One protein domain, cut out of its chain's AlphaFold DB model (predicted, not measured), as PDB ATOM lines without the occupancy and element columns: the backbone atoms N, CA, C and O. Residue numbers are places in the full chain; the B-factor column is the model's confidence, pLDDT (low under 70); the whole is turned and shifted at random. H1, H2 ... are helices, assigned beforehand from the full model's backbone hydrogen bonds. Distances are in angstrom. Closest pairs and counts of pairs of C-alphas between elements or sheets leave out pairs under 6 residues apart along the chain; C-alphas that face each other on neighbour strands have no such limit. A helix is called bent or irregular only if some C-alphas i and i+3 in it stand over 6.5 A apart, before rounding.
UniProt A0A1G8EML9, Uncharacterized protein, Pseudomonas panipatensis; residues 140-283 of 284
ATOM      1  N   ASP A 140     -47.467 -68.635  -2.176       94.75
ATOM      2  CA  ASP A 140     -46.279 -68.441  -1.344       94.75
ATOM      3  C   ASP A 140     -46.069 -66.959  -1.034       94.75
ATOM      4  O   ASP A 140     -45.833 -66.578   0.117       94.75
ATOM      5  N   LEU A 141     -46.250 -66.097  -2.035       93.25
ATOM      6  CA  LEU A 141     -46.212 -64.652  -1.859       93.25
ATOM      7  C   LEU A 141     -47.353 -64.162  -0.961       93.25
ATOM      8  O   LEU A 141     -47.121 -63.335  -0.082       93.25
ATOM      9  N   VAL A 142     -48.575 -64.682  -1.120       91.69
ATOM     10  CA  VAL A 142     -49.693 -64.340  -0.221       91.69
ATOM     11  C   VAL A 142     -49.387 -64.757   1.219       91.69
ATOM     12  O   VAL A 142     -49.612 -63.979   2.151       91.69
ATOM     13  N   HIS A 143     -48.843 -65.957   1.414       89.88
ATOM     14  CA  HIS A 143     -48.450 -66.445   2.729       89.88
ATOM     15  C   HIS A 143     -47.363 -65.565   3.361       89.88
ATOM     16  O   HIS A 143     -47.479 -65.185   4.529       89.88
ATOM     17  N   PHE A 144     -46.349 -65.171   2.583       90.25
ATOM     18  CA  PHE A 144     -45.294 -64.263   3.030       90.25
ATOM     19  C   PHE A 144     -45.845 -62.902   3.478       90.25
ATOM     20  O   PHE A 144     -45.429 -62.391   4.515       90.25
ATOM     21  N   GLU A 145     -46.804 -62.327   2.750       89.38
ATOM     22  CA  GLU A 145     -47.421 -61.038   3.095       89.38
ATOM     23  C   GLU A 145     -48.252 -61.115   4.385       89.38
ATOM     24  O   GLU A 145     -48.163 -60.234   5.244       89.38
ATOM     25  N   LEU A 146     -49.016 -62.197   4.571       86.69
ATOM     26  CA  LEU A 146     -49.750 -62.461   5.816       86.69
ATOM     27  C   LEU A 146     -48.796 -62.647   7.006       86.69
ATOM     28  O   LEU A 146     -49.049 -62.148   8.110       86.69
ATOM     29  N   TYR A 147     -47.675 -63.338   6.783       87.75
ATOM     30  CA  TYR A 147     -46.637 -63.509   7.792       87.75
ATOM     31  C   TYR A 147     -45.937 -62.186   8.123       87.75
ATOM     32  O   TYR A 147     -45.719 -61.886   9.297       87.75
ATOM     33  N   ALA A 148     -45.625 -61.361   7.121       88.00
ATOM     34  CA  ALA A 148     -45.038 -60.039   7.318       88.00
ATOM     35  C   ALA A 148     -45.950 -59.137   8.160       88.00
ATOM     36  O   ALA A 148     -45.471 -58.521   9.108       88.00
ATOM     37  N   ARG A 149     -47.262 -59.144   7.895       85.50
ATOM     38  CA  ARG A 149     -48.254 -58.432   8.714       85.50
ATOM     39  C   ARG A 149     -48.260 -58.924  10.165       85.50
ATOM     40  O   ARG A 149     -48.199 -58.131  11.100       85.50
ATOM     41  N   SER A 150     -48.273 -60.243  10.365       85.62
ATOM     42  CA  SER A 150     -48.227 -60.847  11.709       85.62
ATOM     43  C   SER A 150     -46.940 -60.472  12.455       85.62
ATOM     44  O   SER A 150     -46.963 -60.165  13.648       85.62
ATOM     45  N   ARG A 151     -45.809 -60.445  11.741       88.94
ATOM     46  CA  ARG A 151     -44.516 -60.005  12.269       88.94
ATOM     47  C   ARG A 151     -44.532 -58.523  12.633       88.94
ATOM     48  O   ARG A 151     -44.030 -58.185  13.699       88.94
ATOM     49  N   ASN A 152     -45.118 -57.661  11.804       89.69
ATOM     50  CA  ASN A 152     -45.282 -56.241  12.110       89.69
ATOM     51  C   ASN A 152     -46.062 -56.044  13.412       89.69
ATOM     52  O   ASN A 152     -45.567 -55.363  14.304       89.69
ATOM     53  N   VAL A 153     -47.208 -56.714  13.574       88.38
ATOM     54  CA  VAL A 153     -47.994 -56.689  14.822       88.38
ATOM     55  C   VAL A 153     -47.144 -57.115  16.023       88.38
ATOM     56  O   VAL A 153     -47.116 -56.421  17.039       88.38
ATOM     57  N   ALA A 154     -46.396 -58.216  15.904       90.62
ATOM     58  CA  ALA A 154     -45.531 -58.703  16.978       90.62
ATOM     59  C   ALA A 154     -44.411 -57.708  17.343       90.62
ATOM     60  O   ALA A 154     -44.136 -57.494  18.525       90.62
ATOM     61  N   GLN A 155     -43.777 -57.076  16.347       93.00
ATOM     62  CA  GLN A 155     -42.758 -56.047  16.579       93.00
ATOM     63  C   GLN A 155     -43.353 -54.812  17.258       93.00
ATOM     64  O   GLN A 155     -42.765 -54.309  18.215       93.00
ATOM     65  N   SER A 156     -44.532 -54.365  16.826       92.75
ATOM     66  CA  SER A 156     -45.214 -53.216  17.422       92.75
ATOM     67  C   SER A 156     -45.585 -53.466  18.881       92.75
ATOM     68  O   SER A 156     -45.265 -52.641  19.731       92.75
ATOM     69  N   ILE A 157     -46.161 -54.632  19.206       92.19
ATOM     70  CA  ILE A 157     -46.452 -55.024  20.599       92.19
ATOM     71  C   ILE A 157     -45.166 -55.057  21.434       92.19
ATOM     72  O   ILE A 157     -45.131 -54.547  22.552       92.19
ATOM     73  N   SER A 158     -44.085 -55.624  20.888       94.38
ATOM     74  CA  SER A 158     -42.800 -55.679  21.586       94.38
ATOM     75  C   SER A 158     -42.201 -54.293  21.839       94.38
ATOM     76  O   SER A 158     -41.582 -54.076  22.880       94.38
ATOM     77  N   ILE A 159     -42.370 -53.352  20.906       94.44
ATOM     78  CA  ILE A 159     -41.938 -51.966  21.094       94.44
ATOM     79  C   ILE A 159     -42.793 -51.254  22.133       94.44
ATOM     80  O   ILE A 159     -42.223 -50.560  22.969       94.44
ATOM     81  N   LEU A 160     -44.117 -51.427  22.107       93.81
ATOM     82  CA  LEU A 160     -45.003 -50.817  23.099       93.81
ATOM     83  C   LEU A 160     -44.572 -51.212  24.510       93.81
ATOM     84  O   LEU A 160     -44.242 -50.328  25.293       93.81
ATOM     85  N   GLY A 161     -44.415 -52.512  24.776       92.56
ATOM     86  CA  GLY A 161     -43.933 -52.988  26.078       92.56
ATOM     87  C   GLY A 161     -42.529 -52.485  26.442       92.56
ATOM     88  O   GLY A 161     -42.222 -52.286  27.613       92.56
ATOM     89  N   PHE A 162     -41.669 -52.227  25.452       93.88
ATOM     90  CA  PHE A 162     -40.370 -51.598  25.694       93.88
ATOM     91  C   PHE A 162     -40.495 -50.110  26.050       93.88
ATOM     92  O   PHE A 162     -39.757 -49.644  26.916       93.88
ATOM     93  N   PHE A 163     -41.396 -49.365  25.402       92.81
ATOM     94  CA  PHE A 163     -41.632 -47.945  25.679       92.81
ATOM     95  C   PHE A 163     -42.180 -47.708  27.081       92.81
ATOM     96  O   PHE A 163     -41.753 -46.754  27.721       92.81
ATOM     97  N   GLU A 164     -43.043 -48.589  27.587       86.88
ATOM     98  CA  GLU A 164     -43.613 -48.451  28.935       86.88
ATOM     99  C   GLU A 164     -42.549 -48.378  30.035       86.88
ATOM    100  O   GLU A 164     -42.728 -47.693  31.036       86.88
ATOM    101  N   GLY A 165     -41.405 -49.035  29.834       82.44
ATOM    102  CA  GLY A 165     -40.293 -49.016  30.782       82.44
ATOM    103  C   GLY A 165     -39.347 -47.820  30.642       82.44
ATOM    104  O   GLY A 165     -38.294 -47.815  31.283       82.44
ATOM    105  N   LYS A 166     -39.627 -46.839  29.769       88.69
ATOM    106  CA  LYS A 166     -38.678 -45.756  29.469       88.69
ATOM    107  C   LYS A 166     -38.986 -44.467  30.201       88.69
ATOM    108  O   LYS A 166     -39.981 -43.798  29.935       88.69
ATOM    109  N   ARG A 167     -38.018 -44.062  31.034       78.94
ATOM    110  CA  ARG A 167     -38.020 -42.819  31.817       78.94
ATOM    111  C   ARG A 167     -38.396 -41.595  30.987       78.94
ATOM    112  O   ARG A 167     -39.071 -40.720  31.505       78.94
ATOM    113  N   VAL A 168     -37.999 -41.528  29.713       82.75
ATOM    114  CA  VAL A 168     -38.275 -40.350  28.876       82.75
ATOM    115  C   VAL A 168     -39.764 -40.006  28.761       82.75
ATOM    116  O   VAL A 168     -40.094 -38.852  28.508       82.75
ATOM    117  N   PHE A 169     -40.665 -40.967  28.968       85.06
ATOM    118  CA  PHE A 169     -42.105 -40.720  28.928       85.06
ATOM    119  C   PHE A 169     -42.699 -40.223  30.246       85.06
ATOM    120  O   PHE A 169     -43.838 -39.768  30.249       85.06
ATOM    121  N   PHE A 170     -41.935 -40.263  31.335       81.50
ATOM    122  CA  PHE A 170     -42.397 -39.887  32.662       81.50
ATOM    123  C   PHE A 170     -41.667 -38.646  33.150       81.50
ATOM    124  O   PHE A 170     -40.449 -38.527  33.016       81.50
ATOM    125  N   GLU A 171     -42.409 -37.748  33.780       68.44
ATOM    126  CA  GLU A 171     -41.854 -36.694  34.623       68.44
ATOM    127  C   GLU A 171     -41.691 -37.264  36.040       68.44
ATOM    128  O   GLU A 171     -42.434 -36.944  36.959       68.44
ATOM    129  N   ALA A 172     -40.798 -38.246  36.196       54.38
ATOM    130  CA  ALA A 172     -40.662 -38.975  37.453       54.38
ATOM    131  C   ALA A 172     -39.495 -38.441  38.296       54.38
ATOM    132  O   ALA A 172     -38.326 -38.637  37.941       54.38
ATOM    133  N   LEU A 173     -39.865 -37.916  39.472       51.47
ATOM    134  CA  LEU A 173     -39.048 -37.658  40.667       51.47
ATOM    135  C   LEU A 173     -38.285 -36.329  40.644       51.47
ATOM    136  O   LEU A 173     -37.126 -36.293  40.255       51.47
ATOM    137  N   ASP A 174     -38.959 -35.275  41.111       58.78
ATOM    138  CA  ASP A 174     -38.456 -33.986  41.622       58.78
ATOM    139  C   ASP A 174     -37.610 -33.092  40.685       58.78
ATOM    140  O   ASP A 174     -37.716 -31.870  40.775       58.78
ATOM    141  N   VAL A 175     -36.798 -33.653  39.779       72.88
ATOM    142  CA  VAL A 175     -35.927 -32.949  38.824       72.88
ATOM    143  C   VAL A 175     -35.638 -33.838  37.597       72.88
ATOM    144  O   VAL A 175     -35.469 -35.054  37.706       72.88
ATOM    145  N   GLU A 176     -35.523 -33.248  36.405       87.38
ATOM    146  CA  GLU A 176     -35.061 -33.972  35.214       87.38
ATOM    147  C   GLU A 176     -33.561 -34.298  35.259       87.38
ATOM    148  O   GLU A 176     -32.741 -33.513  35.737       87.38
ATOM    149  N   HIS A 177     -33.187 -35.439  34.672       90.00
ATOM    150  CA  HIS A 177     -31.797 -35.894  34.578       90.00
ATOM    151  C   HIS A 177     -31.355 -36.003  33.107       90.00
ATOM    152  O   HIS A 177     -31.597 -37.039  32.478       90.00
ATOM    153  N   PRO A 178     -30.678 -34.977  32.547       91.94
ATOM    154  CA  PRO A 178     -30.319 -34.911  31.126       91.94
ATOM    155  C   PRO A 178     -29.561 -36.137  30.597       91.94
ATOM    156  O   PRO A 178     -29.886 -36.646  29.523       91.94
ATOM    157  N   GLY A 179     -28.604 -36.667  31.368       91.81
ATOM    158  CA  GLY A 179     -27.851 -37.872  31.001       91.81
ATOM    159  C   GLY A 179     -28.726 -39.127  30.880       91.81
ATOM    160  O   GLY A 179     -28.637 -39.846  29.888       91.81
ATOM    161  N   GLN A 180     -29.642 -39.347  31.826       90.81
ATOM    162  CA  GLN A 180     -30.564 -40.493  31.791       90.81
ATOM    163  C   GLN A 180     -31.590 -40.365  30.655       90.81
ATOM    164  O   GLN A 180     -31.986 -41.357  30.041       90.81
ATOM    165  N   VAL A 181     -32.015 -39.135  30.344       92.75
ATOM    166  CA  VAL A 181     -32.879 -38.857  29.188       92.75
ATOM    167  C   VAL A 181     -32.148 -39.184  27.886       92.75
ATOM    168  O   VAL A 181     -32.716 -39.855  27.025       92.75
ATOM    169  N   LEU A 182     -30.883 -38.774  27.752       94.81
ATOM    170  CA  LEU A 182     -30.048 -39.106  26.597       94.81
ATOM    171  C   LEU A 182     -29.925 -40.626  26.405       94.81
ATOM    172  O   LEU A 182     -30.176 -41.114  25.302       94.81
ATOM    173  N   GLU A 183     -29.592 -41.367  27.465       93.88
ATOM    174  CA  GLU A 183     -29.506 -42.836  27.439       93.88
ATOM    175  C   GLU A 183     -30.830 -43.464  26.984       93.88
ATOM    176  O   GLU A 183     -30.860 -44.214  26.003       93.88
ATOM    177  N   SER A 184     -31.947 -43.070  27.604       94.69
ATOM    178  CA  SER A 184     -33.281 -43.557  27.242       94.69
ATOM    179  C   SER A 184     -33.622 -43.289  25.770       94.69
ATOM    180  O   SER A 184     -34.203 -44.147  25.104       94.69
ATOM    181  N   LEU A 185     -33.279 -42.111  25.240       95.94
ATOM    182  CA  LEU A 185     -33.543 -41.750  23.847       95.94
ATOM    183  C   LEU A 185     -32.674 -42.537  22.861       95.94
ATOM    184  O   LEU A 185     -33.163 -42.941  21.803       95.94
ATOM    185  N   ILE A 186     -31.402 -42.782  23.186       95.69
ATOM    186  CA  ILE A 186     -30.506 -43.605  22.363       95.69
ATOM    187  C   ILE A 186     -31.014 -45.050  22.304       95.69
ATOM    188  O   ILE A 186     -31.103 -45.625  21.215       95.69
ATOM    189  N   GLU A 187     -31.407 -45.615  23.445       96.12
ATOM    190  CA  GLU A 187     -31.971 -46.963  23.521       96.12
ATOM    191  C   GLU A 187     -33.258 -47.094  22.702       96.12
ATOM    192  O   GLU A 187     -33.404 -48.044  21.929       96.12
ATOM    193  N   ILE A 188     -34.165 -46.116  22.808       96.06
ATOM    194  CA  ILE A 188     -35.392 -46.068  22.003       96.06
ATOM    195  C   ILE A 188     -35.068 -46.056  20.514       96.06
ATOM    196  O   ILE A 188     -35.609 -46.870  19.767       96.06
ATOM    197  N   ARG A 189     -34.160 -45.186  20.066       96.88
ATOM    198  CA  ARG A 189     -33.777 -45.125  18.648       96.88
ATOM    199  C   ARG A 189     -33.176 -46.439  18.164       96.88
ATOM    200  O   ARG A 189     -33.512 -46.892  17.071       96.88
ATOM    201  N   SER A 190     -32.311 -47.056  18.968       96.62
ATOM    202  CA  SER A 190     -31.714 -48.358  18.654       96.62
ATOM    203  C   SER A 190     -32.788 -49.440  18.509       96.62
ATOM    204  O   SER A 190     -32.836 -50.140  17.493       96.62
ATOM    205  N   ARG A 191     -33.721 -49.514  19.470       96.00
ATOM    206  CA  ARG A 191     -34.828 -50.477  19.450       96.00
ATOM    207  C   ARG A 191     -35.742 -50.276  18.243       96.00
ATOM    208  O   ARG A 191     -36.076 -51.253  17.575       96.00
ATOM    209  N   ILE A 192     -36.092 -49.026  17.931       96.06
ATOM    210  CA  ILE A 192     -36.906 -48.682  16.760       96.06
ATOM    211  C   ILE A 192     -36.206 -49.104  15.465       96.06
ATOM    212  O   ILE A 192     -36.827 -49.743  14.622       96.06
ATOM    213  N   ASN A 193     -34.920 -48.785  15.295       95.69
ATOM    214  CA  ASN A 193     -34.182 -49.147  14.081       95.69
ATOM    215  C   ASN A 193     -34.113 -50.667  13.882       95.69
ATOM    216  O   ASN A 193     -34.275 -51.145  12.760       95.69
ATOM    217  N   ASN A 194     -33.906 -51.426  14.963       94.94
ATOM    218  CA  ASN A 194     -33.891 -52.885  14.908       94.94
ATOM    219  C   ASN A 194     -35.250 -53.453  14.467       94.94
ATOM    220  O   ASN A 194     -35.292 -54.294  13.570       94.94
ATOM    221  N   ALA A 195     -36.348 -52.953  15.038       94.19
ATOM    222  CA  ALA A 195     -37.692 -53.373  14.654       94.19
ATOM    223  C   ALA A 195     -38.029 -52.984  13.207       94.19
ATOM    224  O   ALA A 195     -38.469 -53.829  12.433       94.19
ATOM    225  N   LEU A 196     -37.741 -51.742  12.798       93.31
ATOM    226  CA  LEU A 196     -37.972 -51.263  11.430       93.31
ATOM    227  C   LEU A 196     -37.204 -52.071  10.375       93.31
ATOM    228  O   LEU A 196     -37.678 -52.187   9.250       93.31
ATOM    229  N   GLY A 197     -36.050 -52.648  10.725       91.50
ATOM    230  CA  GLY A 197     -35.315 -53.564   9.848       91.50
ATOM    231  C   GLY A 197     -36.031 -54.897   9.597       91.50
ATOM    232  O   GLY A 197     -35.741 -55.569   8.613       91.50
ATOM    233  N   GLN A 198     -36.973 -55.273  10.465       89.31
ATOM    234  CA  GLN A 198     -37.776 -56.494  10.355       89.31
ATOM    235  C   GLN A 198     -39.198 -56.220   9.846       89.31
ATOM    236  O   GLN A 198     -39.890 -57.145   9.411       89.31
ATOM    237  N   MET A 199     -39.656 -54.969   9.903       91.12
ATOM    238  CA  MET A 199     -41.026 -54.598   9.561       91.12
ATOM    239  C   MET A 199     -41.197 -54.239   8.082       91.12
ATOM    240  O   MET A 199     -40.312 -53.670   7.440       91.12
ATOM    241  N   LYS A 200     -42.384 -54.517   7.540       86.06
ATOM    242  CA  LYS A 200     -42.803 -54.010   6.226       86.06
ATOM    243  C   LYS A 200     -43.031 -52.496   6.301       86.06
ATOM    244  O   LYS A 200     -43.664 -52.018   7.238       86.06
ATOM    245  N   GLN A 201     -42.508 -51.746   5.328       77.19
ATOM    246  CA  GLN A 201     -42.390 -50.282   5.425       77.19
ATOM    247  C   GLN A 201     -43.717 -49.520   5.319       77.19
ATOM    248  O   GLN A 201     -43.837 -48.468   5.931       77.19
ATOM    249  N   GLU A 202     -44.685 -50.041   4.568       74.38
ATOM    250  CA  GLU A 202     -45.920 -49.339   4.172       74.38
ATOM    251  C   GLU A 202     -47.081 -49.498   5.170       74.38
ATOM    252  O   GLU A 202     -48.227 -49.195   4.846       74.38
ATOM    253  N   GLU A 203     -46.817 -50.024   6.366       80.06
ATOM    254  CA  GLU A 203     -47.838 -50.169   7.405       80.06
ATOM    255  C   GLU A 203     -47.791 -49.010   8.405       80.06
ATOM    256  O   GLU A 203     -46.714 -48.508   8.739       80.06
ATOM    257  N   SER A 204     -48.961 -48.637   8.931       81.75
ATOM    258  CA  SER A 204     -49.165 -47.512   9.855       81.75
ATOM    259  C   SER A 204     -48.220 -47.549  11.061       81.75
ATOM    260  O   SER A 204     -47.616 -46.537  11.414       81.75
ATOM    261  N   ALA A 205     -47.994 -48.729  11.643       85.94
ATOM    262  CA  ALA A 205     -47.056 -48.885  12.752       85.94
ATOM    263  C   ALA A 205     -45.602 -48.551  12.364       85.94
ATOM    264  O   ALA A 205     -44.900 -47.867  13.109       85.94
ATOM    265  N   SER A 206     -45.139 -48.986  11.189       90.31
ATOM    266  CA  SER A 206     -43.793 -48.657  10.700       90.31
ATOM    267  C   SER A 206     -43.628 -47.154  10.473       90.31
ATOM    268  O   SER A 206     -42.565 -46.599  10.757       90.31
ATOM    269  N   GLU A 207     -44.667 -46.484   9.979       90.94
ATOM    270  CA  GLU A 207     -44.674 -45.035   9.780       90.94
ATOM    271  C   GLU A 207     -44.620 -44.274  11.112       90.94
ATOM    272  O   GLU A 207     -43.747 -43.421  11.293       90.94
ATOM    273  N   ALA A 208     -45.445 -44.664  12.090       92.50
ATOM    274  CA  ALA A 208     -45.427 -44.087  13.436       92.50
ATOM    275  C   ALA A 208     -44.038 -44.199  14.087       92.50
ATOM    276  O   ALA A 208     -43.494 -43.221  14.603       92.50
ATOM    277  N   LEU A 209     -43.400 -45.370  13.998       95.19
ATOM    278  CA  LEU A 209     -42.055 -45.586  14.536       95.19
ATOM    279  C   LEU A 209     -40.988 -44.724  13.843       95.19
ATOM    280  O   LEU A 209     -40.076 -44.218  14.506       95.19
ATOM    281  N   ARG A 210     -41.092 -44.517  12.524       95.69
ATOM    282  CA  ARG A 210     -40.194 -43.606  11.789       95.69
ATOM    283  C   ARG A 210     -40.364 -42.165  12.255       95.69
ATOM    284  O   ARG A 210     -39.353 -41.495  12.484       95.69
ATOM    285  N   GLU A 211     -41.598 -41.702  12.439       96.56
ATOM    286  CA  GLU A 211     -41.863 -40.345  12.923       96.56
ATOM    287  C   GLU A 211     -41.400 -40.144  14.375       96.56
ATOM    288  O   GLU A 211     -40.757 -39.132  14.669       96.56
ATOM    289  N   ILE A 212     -41.588 -41.133  15.260       96.50
ATOM    290  CA  ILE A 212     -41.011 -41.125  16.617       96.50
ATOM    291  C   ILE A 212     -39.485 -40.971  16.545       96.50
ATOM    292  O   ILE A 212     -38.912 -40.055  17.139       96.50
ATOM    293  N   ASN A 213     -38.805 -41.819  15.769       96.75
ATOM    294  CA  ASN A 213     -37.344 -41.794  15.638       96.75
ATOM    295  C   ASN A 213     -36.829 -40.460  15.066       96.75
ATOM    296  O   ASN A 213     -35.815 -39.925  15.519       96.75
ATOM    297  N   LYS A 214     -37.550 -39.879  14.099       97.88
ATOM    298  CA  LYS A 214     -37.259 -38.563  13.511       97.88
ATOM    299  C   LYS A 214     -37.383 -37.436  14.535       97.88
ATOM    300  O   LYS A 214     -36.481 -36.598  14.613       97.88
ATOM    301  N   LYS A 215     -38.446 -37.422  15.342       98.06
ATOM    302  CA  LYS A 215     -38.643 -36.430  16.412       98.06
ATOM    303  C   LYS A 215     -37.558 -36.531  17.483       98.06
ATOM    304  O   LYS A 215     -36.966 -35.512  17.838       98.06
ATOM    305  N   ILE A 216     -37.198 -37.747  17.903       97.56
ATOM    306  CA  ILE A 216     -36.087 -37.952  18.843       97.56
ATOM    307  C   ILE A 216     -34.765 -37.469  18.240       97.56
ATOM    308  O   ILE A 216     -33.998 -36.772  18.900       97.56
ATOM    309  N   ARG A 217     -34.482 -37.802  16.974       97.56
ATOM    310  CA  ARG A 217     -33.270 -37.324  16.296       97.56
ATOM    311  C   ARG A 217     -33.203 -35.797  16.290       97.56
ATOM    312  O   ARG A 217     -32.135 -35.255  16.564       97.56
ATOM    313  N   LYS A 218     -34.313 -35.114  15.986       97.81
ATOM    314  CA  LYS A 218     -34.395 -33.646  16.005       97.81
ATOM    315  C   LYS A 218     -34.058 -33.094  17.393       97.81
ATOM    316  O   LYS A 218     -33.206 -32.217  17.486       97.81
ATOM    317  N   PHE A 219     -34.650 -33.656  18.447       97.31
ATOM    318  CA  PHE A 219     -34.368 -33.269  19.830       97.31
ATOM    319  C   PHE A 219     -32.885 -33.433  20.198       97.31
ATOM    320  O   PHE A 219     -32.257 -32.487  20.662       97.31
ATOM    321  N   LEU A 220     -32.298 -34.600  19.910       96.25
ATOM    322  CA  LEU A 220     -30.882 -34.877  20.186       96.25
ATOM    323  C   LEU A 220     -29.929 -33.991  19.372       96.25
ATOM    324  O   LEU A 220     -28.834 -33.684  19.824       96.25
ATOM    325  N   THR A 221     -30.336 -33.578  18.170       96.12
ATOM    326  CA  THR A 221     -29.543 -32.659  17.336       96.12
ATOM    327  C   THR A 221     -29.557 -31.245  17.916       96.12
ATOM    328  O   THR A 221     -28.534 -30.570  17.880       96.12
ATOM    329  N   ALA A 222     -30.694 -30.812  18.471       95.00
ATOM    330  CA  ALA A 222     -30.811 -29.536  19.173       95.00
ATOM    331  C   ALA A 222     -30.048 -29.528  20.514       95.00
ATOM    332  O   ALA A 222     -29.568 -28.481  20.932       95.00
ATOM    333  N   HIS A 223     -29.861 -30.699  21.136       94.19
ATOM    334  CA  HIS A 223     -29.184 -30.855  22.427       94.19
ATOM    335  C   HIS A 223     -27.976 -31.812  22.353       94.19
ATOM    336  O   HIS A 223     -28.005 -32.906  22.921       94.19
ATOM    337  N   PRO A 224     -26.873 -31.431  21.683       92.75
ATOM    338  CA  PRO A 224     -25.741 -32.333  21.453       92.75
ATOM    339  C   PRO A 224     -24.932 -32.676  22.717       92.75
ATOM    340  O   PRO A 224     -24.161 -33.631  22.697       92.75
ATOM    341  N   ARG A 225     -25.081 -31.901  23.800       92.12
ATOM    342  CA  ARG A 225     -24.284 -31.989  25.040       92.12
ATOM    343  C   ARG A 225     -25.142 -32.257  26.281       92.12
ATOM    344  O   ARG A 225     -24.871 -31.737  27.357       92.12
ATOM    345  N   LEU A 226     -26.206 -33.053  26.143       90.12
ATOM    346  CA  LEU A 226     -27.090 -33.392  27.272       90.12
ATOM    347  C   LEU A 226     -26.349 -34.034  28.448       90.12
ATOM    348  O   LEU A 226     -26.711 -33.808  29.592       90.12
ATOM    349  N   ASN A 227     -25.301 -34.806  28.186       90.75
ATOM    350  CA  ASN A 227     -24.457 -35.415  29.213       90.75
ATOM    351  C   ASN A 227     -23.638 -34.400  30.035       90.75
ATOM    352  O   ASN A 227     -23.186 -34.738  31.126       90.75
ATOM    353  N   GLU A 228     -23.430 -33.185  29.522       93.06
ATOM    354  CA  GLU A 228     -22.698 -32.107  30.202       93.06
ATOM    355  C   GLU A 228     -23.640 -31.177  30.992       93.06
ATOM    356  O   GLU A 228     -23.182 -30.432  31.861       93.06
ATOM    357  N   LEU A 229     -24.948 -31.212  30.706       91.62
ATOM    358  CA  LEU A 229     -25.946 -30.335  31.315       91.62
ATOM    359  C   LEU A 229     -26.249 -30.764  32.757       91.62
ATOM    360  O   LEU A 229     -26.688 -31.887  33.013       91.62
ATOM    361  N   LYS A 230     -26.034 -29.851  33.707       88.81
ATOM    362  CA  LYS A 230     -26.294 -30.096  35.130       88.81
ATOM    363  C   LYS A 230     -27.777 -29.945  35.456       88.81
ATOM    364  O   LYS A 230     -28.482 -29.148  34.847       88.81
ATOM    365  N   CYS A 231     -28.230 -30.699  36.453       88.75
ATOM    366  CA  CYS A 231     -29.577 -30.583  37.001       88.75
ATOM    367  C   CYS A 231     -29.636 -29.373  37.944       88.75
ATOM    368  O   CYS A 231     -29.406 -29.513  39.143       88.75
ATOM    369  N   ASP A 232     -29.877 -28.189  37.386       86.94
ATOM    370  CA  ASP A 232     -29.904 -26.925  38.124       86.94
ATOM    371  C   ASP A 232     -31.119 -26.093  37.705       86.94
ATOM    372  O   ASP A 232     -31.165 -25.548  36.606       86.94
ATOM    373  N   GLY A 233     -32.108 -25.972  38.595       82.50
ATOM    374  CA  GLY A 233     -33.329 -25.200  38.339       82.50
ATOM    375  C   GLY A 233     -33.105 -23.694  38.144       82.50
ATOM    376  O   GLY A 233     -34.020 -23.008  37.695       82.50
ATOM    377  N   SER A 234     -31.915 -23.179  38.465       86.56
ATOM    378  CA  SER A 234     -31.522 -21.791  38.210       86.56
ATOM    379  C   SER A 234     -30.798 -21.592  36.872       86.56
ATOM    380  O   SER A 234     -30.671 -20.452  36.426       86.56
ATOM    381  N   ASP A 235     -30.362 -22.671  36.206       89.44
ATOM    382  CA  ASP A 235     -29.710 -22.613  34.895       89.44
ATOM    383  C   ASP A 235     -30.765 -22.471  33.775       89.44
ATOM    384  O   ASP A 235     -31.573 -23.386  33.557       89.44
ATOM    385  N   PRO A 236     -30.758 -21.367  33.001       90.69
ATOM    386  CA  PRO A 236     -31.680 -21.184  31.882       90.69
ATOM    387  C   PRO A 236     -31.603 -22.301  30.833       90.69
ATOM    388  O   PRO A 236     -32.617 -22.630  30.216       90.69
ATOM    389  N   ASN A 237     -30.429 -22.915  30.636       90.75
ATOM    390  CA  ASN A 237     -30.263 -24.019  29.687       90.75
ATOM    391  C   ASN A 237     -30.960 -25.288  30.178       90.75
ATOM    392  O   ASN A 237     -31.562 -26.008  29.381       90.75
ATOM    393  N   PHE A 238     -30.913 -25.547  31.488       91.44
ATOM    394  CA  PHE A 238     -31.632 -26.659  32.102       91.44
ATOM    395  C   PHE A 238     -33.146 -26.462  31.996       91.44
ATOM    396  O   PHE A 238     -33.865 -27.393  31.628       91.44
ATOM    397  N   HIS A 239     -33.630 -25.238  32.221       90.06
ATOM    398  CA  HIS A 239     -35.045 -24.914  32.050       90.06
ATOM    399  C   HIS A 239     -35.504 -25.073  30.591       90.06
ATOM    400  O   HIS A 239     -36.537 -25.692  30.331       90.06
ATOM    401  N   ASN A 240     -34.711 -24.588  29.627       91.69
ATOM    402  CA  ASN A 240     -34.992 -24.786  28.204       91.69
ATOM    403  C   ASN A 240     -35.064 -26.278  27.842       91.69
ATOM    404  O   ASN A 240     -36.026 -26.708  27.209       91.69
ATOM    405  N   PHE A 241     -34.100 -27.078  28.307       93.19
ATOM    406  CA  PHE A 241     -34.108 -28.529  28.115       93.19
ATOM    407  C   PHE A 241     -35.388 -29.184  28.656       93.19
ATOM    408  O   PHE A 241     -35.992 -29.994  27.954       93.19
ATOM    409  N   CYS A 242     -35.827 -28.830  29.869       91.00
ATOM    410  CA  CYS A 242     -37.052 -29.381  30.458       91.00
ATOM    411  C   CYS A 242     -38.285 -29.059  29.596       91.00
ATOM    412  O   CYS A 242     -39.087 -29.949  29.305       91.00
ATOM    413  N   ASN A 243     -38.395 -27.814  29.121       90.94
ATOM    414  CA  ASN A 243     -39.490 -27.381  28.251       90.94
ATOM    415  C   ASN A 243     -39.469 -28.115  26.898       90.94
ATOM    416  O   ASN A 243     -40.497 -28.610  26.429       90.94
ATOM    417  N   GLU A 244     -38.302 -28.243  26.265       93.50
ATOM    418  CA  GLU A 244     -38.174 -28.963  24.995       93.50
ATOM    419  C   GLU A 244     -38.406 -30.473  25.152       93.50
ATOM    420  O   GLU A 244     -38.968 -31.108  24.255       93.50
ATOM    421  N   LEU A 245     -38.044 -31.054  26.298       93.25
ATOM    422  CA  LEU A 245     -38.348 -32.444  26.627       93.25
ATOM    423  C   LEU A 245     -39.857 -32.653  26.814       93.25
ATOM    424  O   LEU A 245     -40.408 -33.637  26.315       93.25
ATOM    425  N   GLN A 246     -40.548 -31.717  27.465       91.50
ATOM    426  CA  GLN A 246     -42.005 -31.749  27.583       91.50
ATOM    427  C   GLN A 246     -42.687 -31.652  26.209       91.50
ATOM    428  O   GLN A 246     -43.625 -32.404  25.922       91.50
ATOM    429  N   ASN A 247     -42.173 -30.803  25.315       92.44
ATOM    430  CA  ASN A 247     -42.636 -30.731  23.927       92.44
ATOM    431  C   ASN A 247     -42.423 -32.059  23.192       92.44
ATOM    432  O   ASN A 247     -43.341 -32.552  22.535       92.44
ATOM    433  N   LEU A 248     -41.250 -32.686  23.352       94.88
ATOM    434  CA  LEU A 248     -40.982 -34.004  22.781       94.88
ATOM    435  C   LEU A 248     -41.982 -35.046  23.301       94.88
ATOM    436  O   LEU A 248     -42.578 -35.757  22.499       94.88
ATOM    437  N   ARG A 249     -42.229 -35.122  24.614       93.75
ATOM    438  CA  ARG A 249     -43.223 -36.045  25.197       93.75
ATOM    439  C   ARG A 249     -44.610 -35.834  24.602       93.75
ATOM    440  O   ARG A 249     -45.271 -36.800  24.226       93.75
ATOM    441  N   THR A 250     -45.018 -34.575  24.474       92.50
ATOM    442  CA  THR A 250     -46.331 -34.208  23.935       92.50
ATOM    443  C   THR A 250     -46.479 -34.582  22.462       92.50
ATOM    444  O   THR A 250     -47.583 -34.864  22.001       92.50
ATOM    445  N   ASP A 251     -45.372 -34.617  21.729       93.12
ATOM    446  CA  ASP A 251     -45.334 -35.096  20.357       93.12
ATOM    447  C   ASP A 251     -45.306 -36.629  20.262       93.12
ATOM    448  O   ASP A 251     -45.900 -37.188  19.343       93.12
ATOM    449  N   LEU A 252     -44.597 -37.315  21.166       94.75
ATOM    450  CA  LEU A 252     -44.380 -38.762  21.091       94.75
ATOM    451  C   LEU A 252     -45.545 -39.583  21.654       94.75
ATOM    452  O   LEU A 252     -45.972 -40.545  21.019       94.75
ATOM    453  N   LEU A 253     -46.057 -39.221  22.833       93.00
ATOM    454  CA  LEU A 253     -47.060 -40.013  23.553       93.00
ATOM    455  C   LEU A 253     -48.358 -40.251  22.770       93.00
ATOM    456  O   LEU A 253     -48.821 -41.388  22.796       93.00
ATOM    457  N   PRO A 254     -48.928 -39.275  22.033       93.31
ATOM    458  CA  PRO A 254     -50.105 -39.537  21.207       93.31
ATOM    459  C   PRO A 254     -49.887 -40.669  20.196       93.31
ATOM    460  O   PRO A 254     -50.748 -41.528  20.068       93.31
ATOM    461  N   MET A 255     -48.715 -40.731  19.549       94.31
ATOM    462  CA  MET A 255     -48.400 -41.802  18.593       94.31
ATOM    463  C   MET A 255     -48.266 -43.168  19.281       94.31
ATOM    464  O   MET A 255     -48.653 -44.186  18.715       94.31
ATOM    465  N   VAL A 256     -47.725 -43.204  20.503       94.00
ATOM    466  CA  VAL A 256     -47.622 -44.442  21.297       94.00
ATOM    467  C   VAL A 256     -49.008 -44.941  21.707       94.00
ATOM    468  O   VAL A 256     -49.291 -46.131  21.567       94.00
ATOM    469  N   VAL A 257     -49.874 -44.038  22.171       92.94
ATOM    470  CA  VAL A 257     -51.254 -44.351  22.567       92.94
ATOM    471  C   VAL A 257     -52.073 -44.820  21.369       92.94
ATOM    472  O   VAL A 257     -52.678 -45.885  21.437       92.94
ATOM    473  N   GLU A 258     -52.023 -44.102  20.246       91.38
ATOM    474  CA  GLU A 258     -52.713 -44.489  19.011       91.38
ATOM    475  C   GLU A 258     -52.256 -45.872  18.518       91.38
ATOM    476  O   GLU A 258     -53.077 -46.737  18.196       91.38
ATOM    477  N   MET A 259     -50.942 -46.129  18.532       92.00
ATOM    478  CA  MET A 259     -50.394 -47.435  18.173       92.00
ATOM    479  C   MET A 259     -50.911 -48.538  19.108       92.00
ATOM    480  O   MET A 259     -51.314 -49.597  18.627       92.00
ATOM    481  N   ALA A 260     -50.967 -48.298  20.420       92.44
ATOM    482  CA  ALA A 260     -51.511 -49.260  21.375       92.44
ATOM    483  C   ALA A 260     -53.008 -49.528  21.162       92.44
ATOM    484  O   ALA A 260     -53.424 -50.687  21.094       92.44
ATOM    485  N   GLU A 261     -53.812 -48.483  20.970       88.88
ATOM    486  CA  GLU A 261     -55.250 -48.598  20.716       88.88
ATOM    487  C   GLU A 261     -55.555 -49.380  19.433       88.88
ATOM    488  O   GLU A 261     -56.488 -50.196  19.408       88.88
ATOM    489  N   SER A 262     -54.763 -49.160  18.377       85.00
ATOM    490  CA  SER A 262     -54.898 -49.865  17.097       85.00
ATOM    491  C   SER A 262     -54.646 -51.373  17.220       85.00
ATOM    492  O   SER A 262     -55.288 -52.165  16.530       85.00
ATOM    493  N   LEU A 263     -53.767 -51.768  18.147       87.56
ATOM    494  CA  LEU A 263     -53.350 -53.152  18.382       87.56
ATOM    495  C   LEU A 263     -54.110 -53.834  19.523       87.56
ATOM    496  O   LEU A 263     -53.816 -54.985  19.835       87.56
ATOM    497  N   GLU A 264     -55.062 -53.136  20.149       86.19
ATOM    498  CA  GLU A 264     -55.724 -53.584  21.383       86.19
ATOM    499  C   GLU A 264     -54.720 -53.885  22.516       86.19
ATOM    500  O   GLU A 264     -54.944 -54.748  23.364       86.19
ATOM    501  N   TYR A 265     -53.594 -53.168  22.534       89.81
ATOM    502  CA  TYR A 265     -52.587 -53.267  23.580       89.81
ATOM    503  C   TYR A 265     -52.981 -52.384  24.767       89.81
ATOM    504  O   TYR A 265     -53.246 -51.193  24.609       89.81
ATOM    505  N   THR A 266     -53.018 -52.963  25.967       91.25
ATOM    506  CA  THR A 266     -53.338 -52.216  27.190       91.25
ATOM    507  C   THR A 266     -52.069 -51.580  27.741       91.25
ATOM    508  O   THR A 266     -51.217 -52.289  28.267       91.25
ATOM    509  N   LEU A 267     -51.959 -50.257  27.618       92.56
ATOM    510  CA  LEU A 267     -50.898 -49.486  28.266       92.56
ATOM    511  C   LEU A 267     -51.143 -49.368  29.776       92.56
ATOM    512  O   LEU A 267     -52.282 -49.366  30.251       92.56
ATOM    513  N   SER A 268     -50.052 -49.215  30.511       91.88
ATOM    514  CA  SER A 268     -49.981 -48.948  31.940       91.88
ATOM    515  C   SER A 268     -50.752 -47.676  32.326       91.88
ATOM    516  O   SER A 268     -50.726 -46.673  31.594       91.88
ATOM    517  N   PRO A 269     -51.447 -47.678  33.483       90.12
ATOM    518  CA  PRO A 269     -52.164 -46.506  33.980       90.12
ATOM    519  C   PRO A 269     -51.283 -45.259  34.098       90.12
ATOM    520  O   PRO A 269     -51.762 -44.153  33.859       90.12
ATOM    521  N   GLU A 270     -50.005 -45.436  34.430       88.62
ATOM    522  CA  GLU A 270     -49.016 -44.374  34.591       88.62
ATOM    523  C   GLU A 270     -48.769 -43.648  33.264       88.62
ATOM    524  O   GLU A 270     -48.891 -42.424  33.195       88.62
ATOM    525  N   LEU A 271     -48.499 -44.389  32.184       89.44
ATOM    526  CA  LEU A 271     -48.232 -43.806  30.868       89.44
ATOM    527  C   LEU A 271     -49.477 -43.117  30.287       89.44
ATOM    528  O   LEU A 271     -49.390 -42.038  29.695       89.44
ATOM    529  N   ILE A 272     -50.655 -43.714  30.497       90.50
ATOM    530  CA  ILE A 272     -51.940 -43.103  30.132       90.50
ATOM    531  C   ILE A 272     -52.201 -41.831  30.951       90.50
ATOM    532  O   ILE A 272     -52.718 -40.848  30.414       90.50
ATOM    533  N   GLY A 273     -51.850 -41.832  32.239       89.88
ATOM    534  CA  GLY A 273     -51.926 -40.664  33.113       89.88
ATOM    535  C   GLY A 273     -51.070 -39.508  32.601       89.88
ATOM    536  O   GLY A 273     -51.578 -38.395  32.449       89.88
ATOM    537  N   GLU A 274     -49.817 -39.786  32.235       88.69
ATOM    538  CA  GLU A 274     -48.909 -38.792  31.651       88.69
ATOM    539  C   GLU A 274     -49.429 -38.228  30.328       88.69
ATOM    540  O   GLU A 274     -49.438 -37.011  30.127       88.69
ATOM    541  N   HIS A 275     -49.942 -39.085  29.441       91.06
ATOM    542  CA  HIS A 275     -50.547 -38.630  28.192       91.06
ATOM    543  C   HIS A 275     -51.710 -37.652  28.436       91.06
ATOM    544  O   HIS A 275     -51.756 -36.581  27.825       91.06
ATOM    545  N   LYS A 276     -52.615 -37.977  29.370       90.12
ATOM    546  CA  LYS A 276     -53.750 -37.111  29.730       90.12
ATOM    547  C   LYS A 276     -53.291 -35.777  30.319       90.12
ATOM    548  O   LYS A 276     -53.799 -34.733  29.916       90.12
ATOM    549  N   ARG A 277     -52.307 -35.798  31.223       88.50
ATOM    550  CA  ARG A 277     -51.738 -34.595  31.851       88.50
ATOM    551  C   ARG A 277     -51.157 -33.623  30.818       88.50
ATOM    552  O   ARG A 277     -51.367 -32.408  30.904       88.50
ATOM    553  N   LEU A 278     -50.448 -34.144  29.818       86.12
ATOM    554  CA  LEU A 278     -49.866 -33.328  28.747       86.12
ATOM    555  C   LEU A 278     -50.930 -32.766  27.793       86.12
ATOM    556  O   LEU A 278     -50.773 -31.651  27.297       86.12
ATOM    557  N   GLN A 279     -52.037 -33.481  27.571       82.56
ATOM    558  CA  GLN A 279     -53.164 -32.959  26.790       82.56
ATOM    559  C   GLN A 279     -53.884 -31.802  27.496       82.56
ATOM    560  O   GLN A 279     -54.219 -30.815  26.844       82.56
ATOM    561  N   THR A 280     -54.081 -31.880  28.816       79.19
ATOM    562  CA  THR A 280     -54.706 -30.791  29.588       79.19
ATOM    563  C   THR A 280     -53.817 -29.552  29.686       79.19
ATOM    564  O   THR A 280     -54.324 -28.436  29.668       79.19
ATOM    565  N   SER A 281     -52.493 -29.731  29.714       68.31
ATOM    566  CA  SER A 281     -51.527 -28.623  29.787       68.31
ATOM    567  C   SER A 281     -51.423 -27.815  28.483       68.31
ATOM    568  O   SER A 281     -50.919 -26.702  28.497       68.31
ATOM    569  N   LYS A 282     -51.913 -28.354  27.355       56.91
ATOM    570  CA  LYS A 282     -51.981 -27.668  26.050       56.91
ATOM    571  C   LYS A 282     -53.213 -26.764  25.877       56.91
ATOM    572  O   LYS A 282     -53.284 -26.051  24.880       56.91
ATOM    573  N   GLN A 283     -54.205 -26.855  26.768       44.62
ATOM    574  CA  GLN A 283     -55.480 -26.122  26.673       44.62
ATOM    575  C   GLN A 283     -55.531 -24.850  27.541       44.62
ATOM    576  O   GLN A 283     -56.576 -24.200  27.592       44.62
TER     577      GLN A 283
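AT A GLANCE: This is residues 140 to 283 of the 284 residues of an uncharacterized protein of Pseudomonas panipatensis (UniProt A0A1G8EML9). What shape does the domain have? The long helix H4, bent but nearly straight, packs along H3, which also has H2 beside it; H1 packs on H2 with residues 155 to 163 and reaches far beyond it at one end, and H5 crosses near H4's bend. What is it built of? The 144 printed residues hold five named helices, H1 to H5 in order, and no named strand: all helix. How large is it? It is compact, with a radius of gyration of the C-alphas of 16.5 A, and spans 63 by 30 by 23 A.

HOW THE PARTS SIT: How does the longest helix run? H4, residues 236 to 262, was assigned as one helix by its hydrogen bonds but is bent, C-alphas 251 and 254 being 6.6 A apart; arms H4a, residues 236 to 251, and H4b, residues 254 to 262, stand at 24 degrees. H3, residues 204 to 222, touches H4a with residues 215 to 219 alone, closest C-alphas Lys 215 and Leu 248, 7.2 A. What else touches H3? H1, residues 140 to 164, H2, residues 178 to 196, and H3 form an up-and-down bundle, each running against the one before. The closest C-alphas of H2 and H3 are Arg 189 and Asn 213, 5.7 A. Where is H5? H5, residues 269 to 281, only just touches H4a, with 3 pairs of C-alphas within 8 A, the closest Thr 250 and Leu 278, 6.0 A. In H1, H2, H3, H4a, H4b and H5 every O i to N i+4 pair is within hydrogen-bond range.

IN THESE COORDINATES: How long are the helices? H4a measures 22.6 A, H4b 12.1 A, H3 27.3 A, H2 26.7 A, H1 36.4 A and H5 18.4 A. Where are anchors? C-alpha 140 is at (-46.279, -68.441, -1.344) and C-alpha 281 at (-51.527, -28.623, 29.787).

THE WHOLE: Is it continuous? The printed part has no cut; the links H1 to H2 and H3 to H4 are long. Where is confidence low? Residues 171 to 174 and 281 to 283 are under 70.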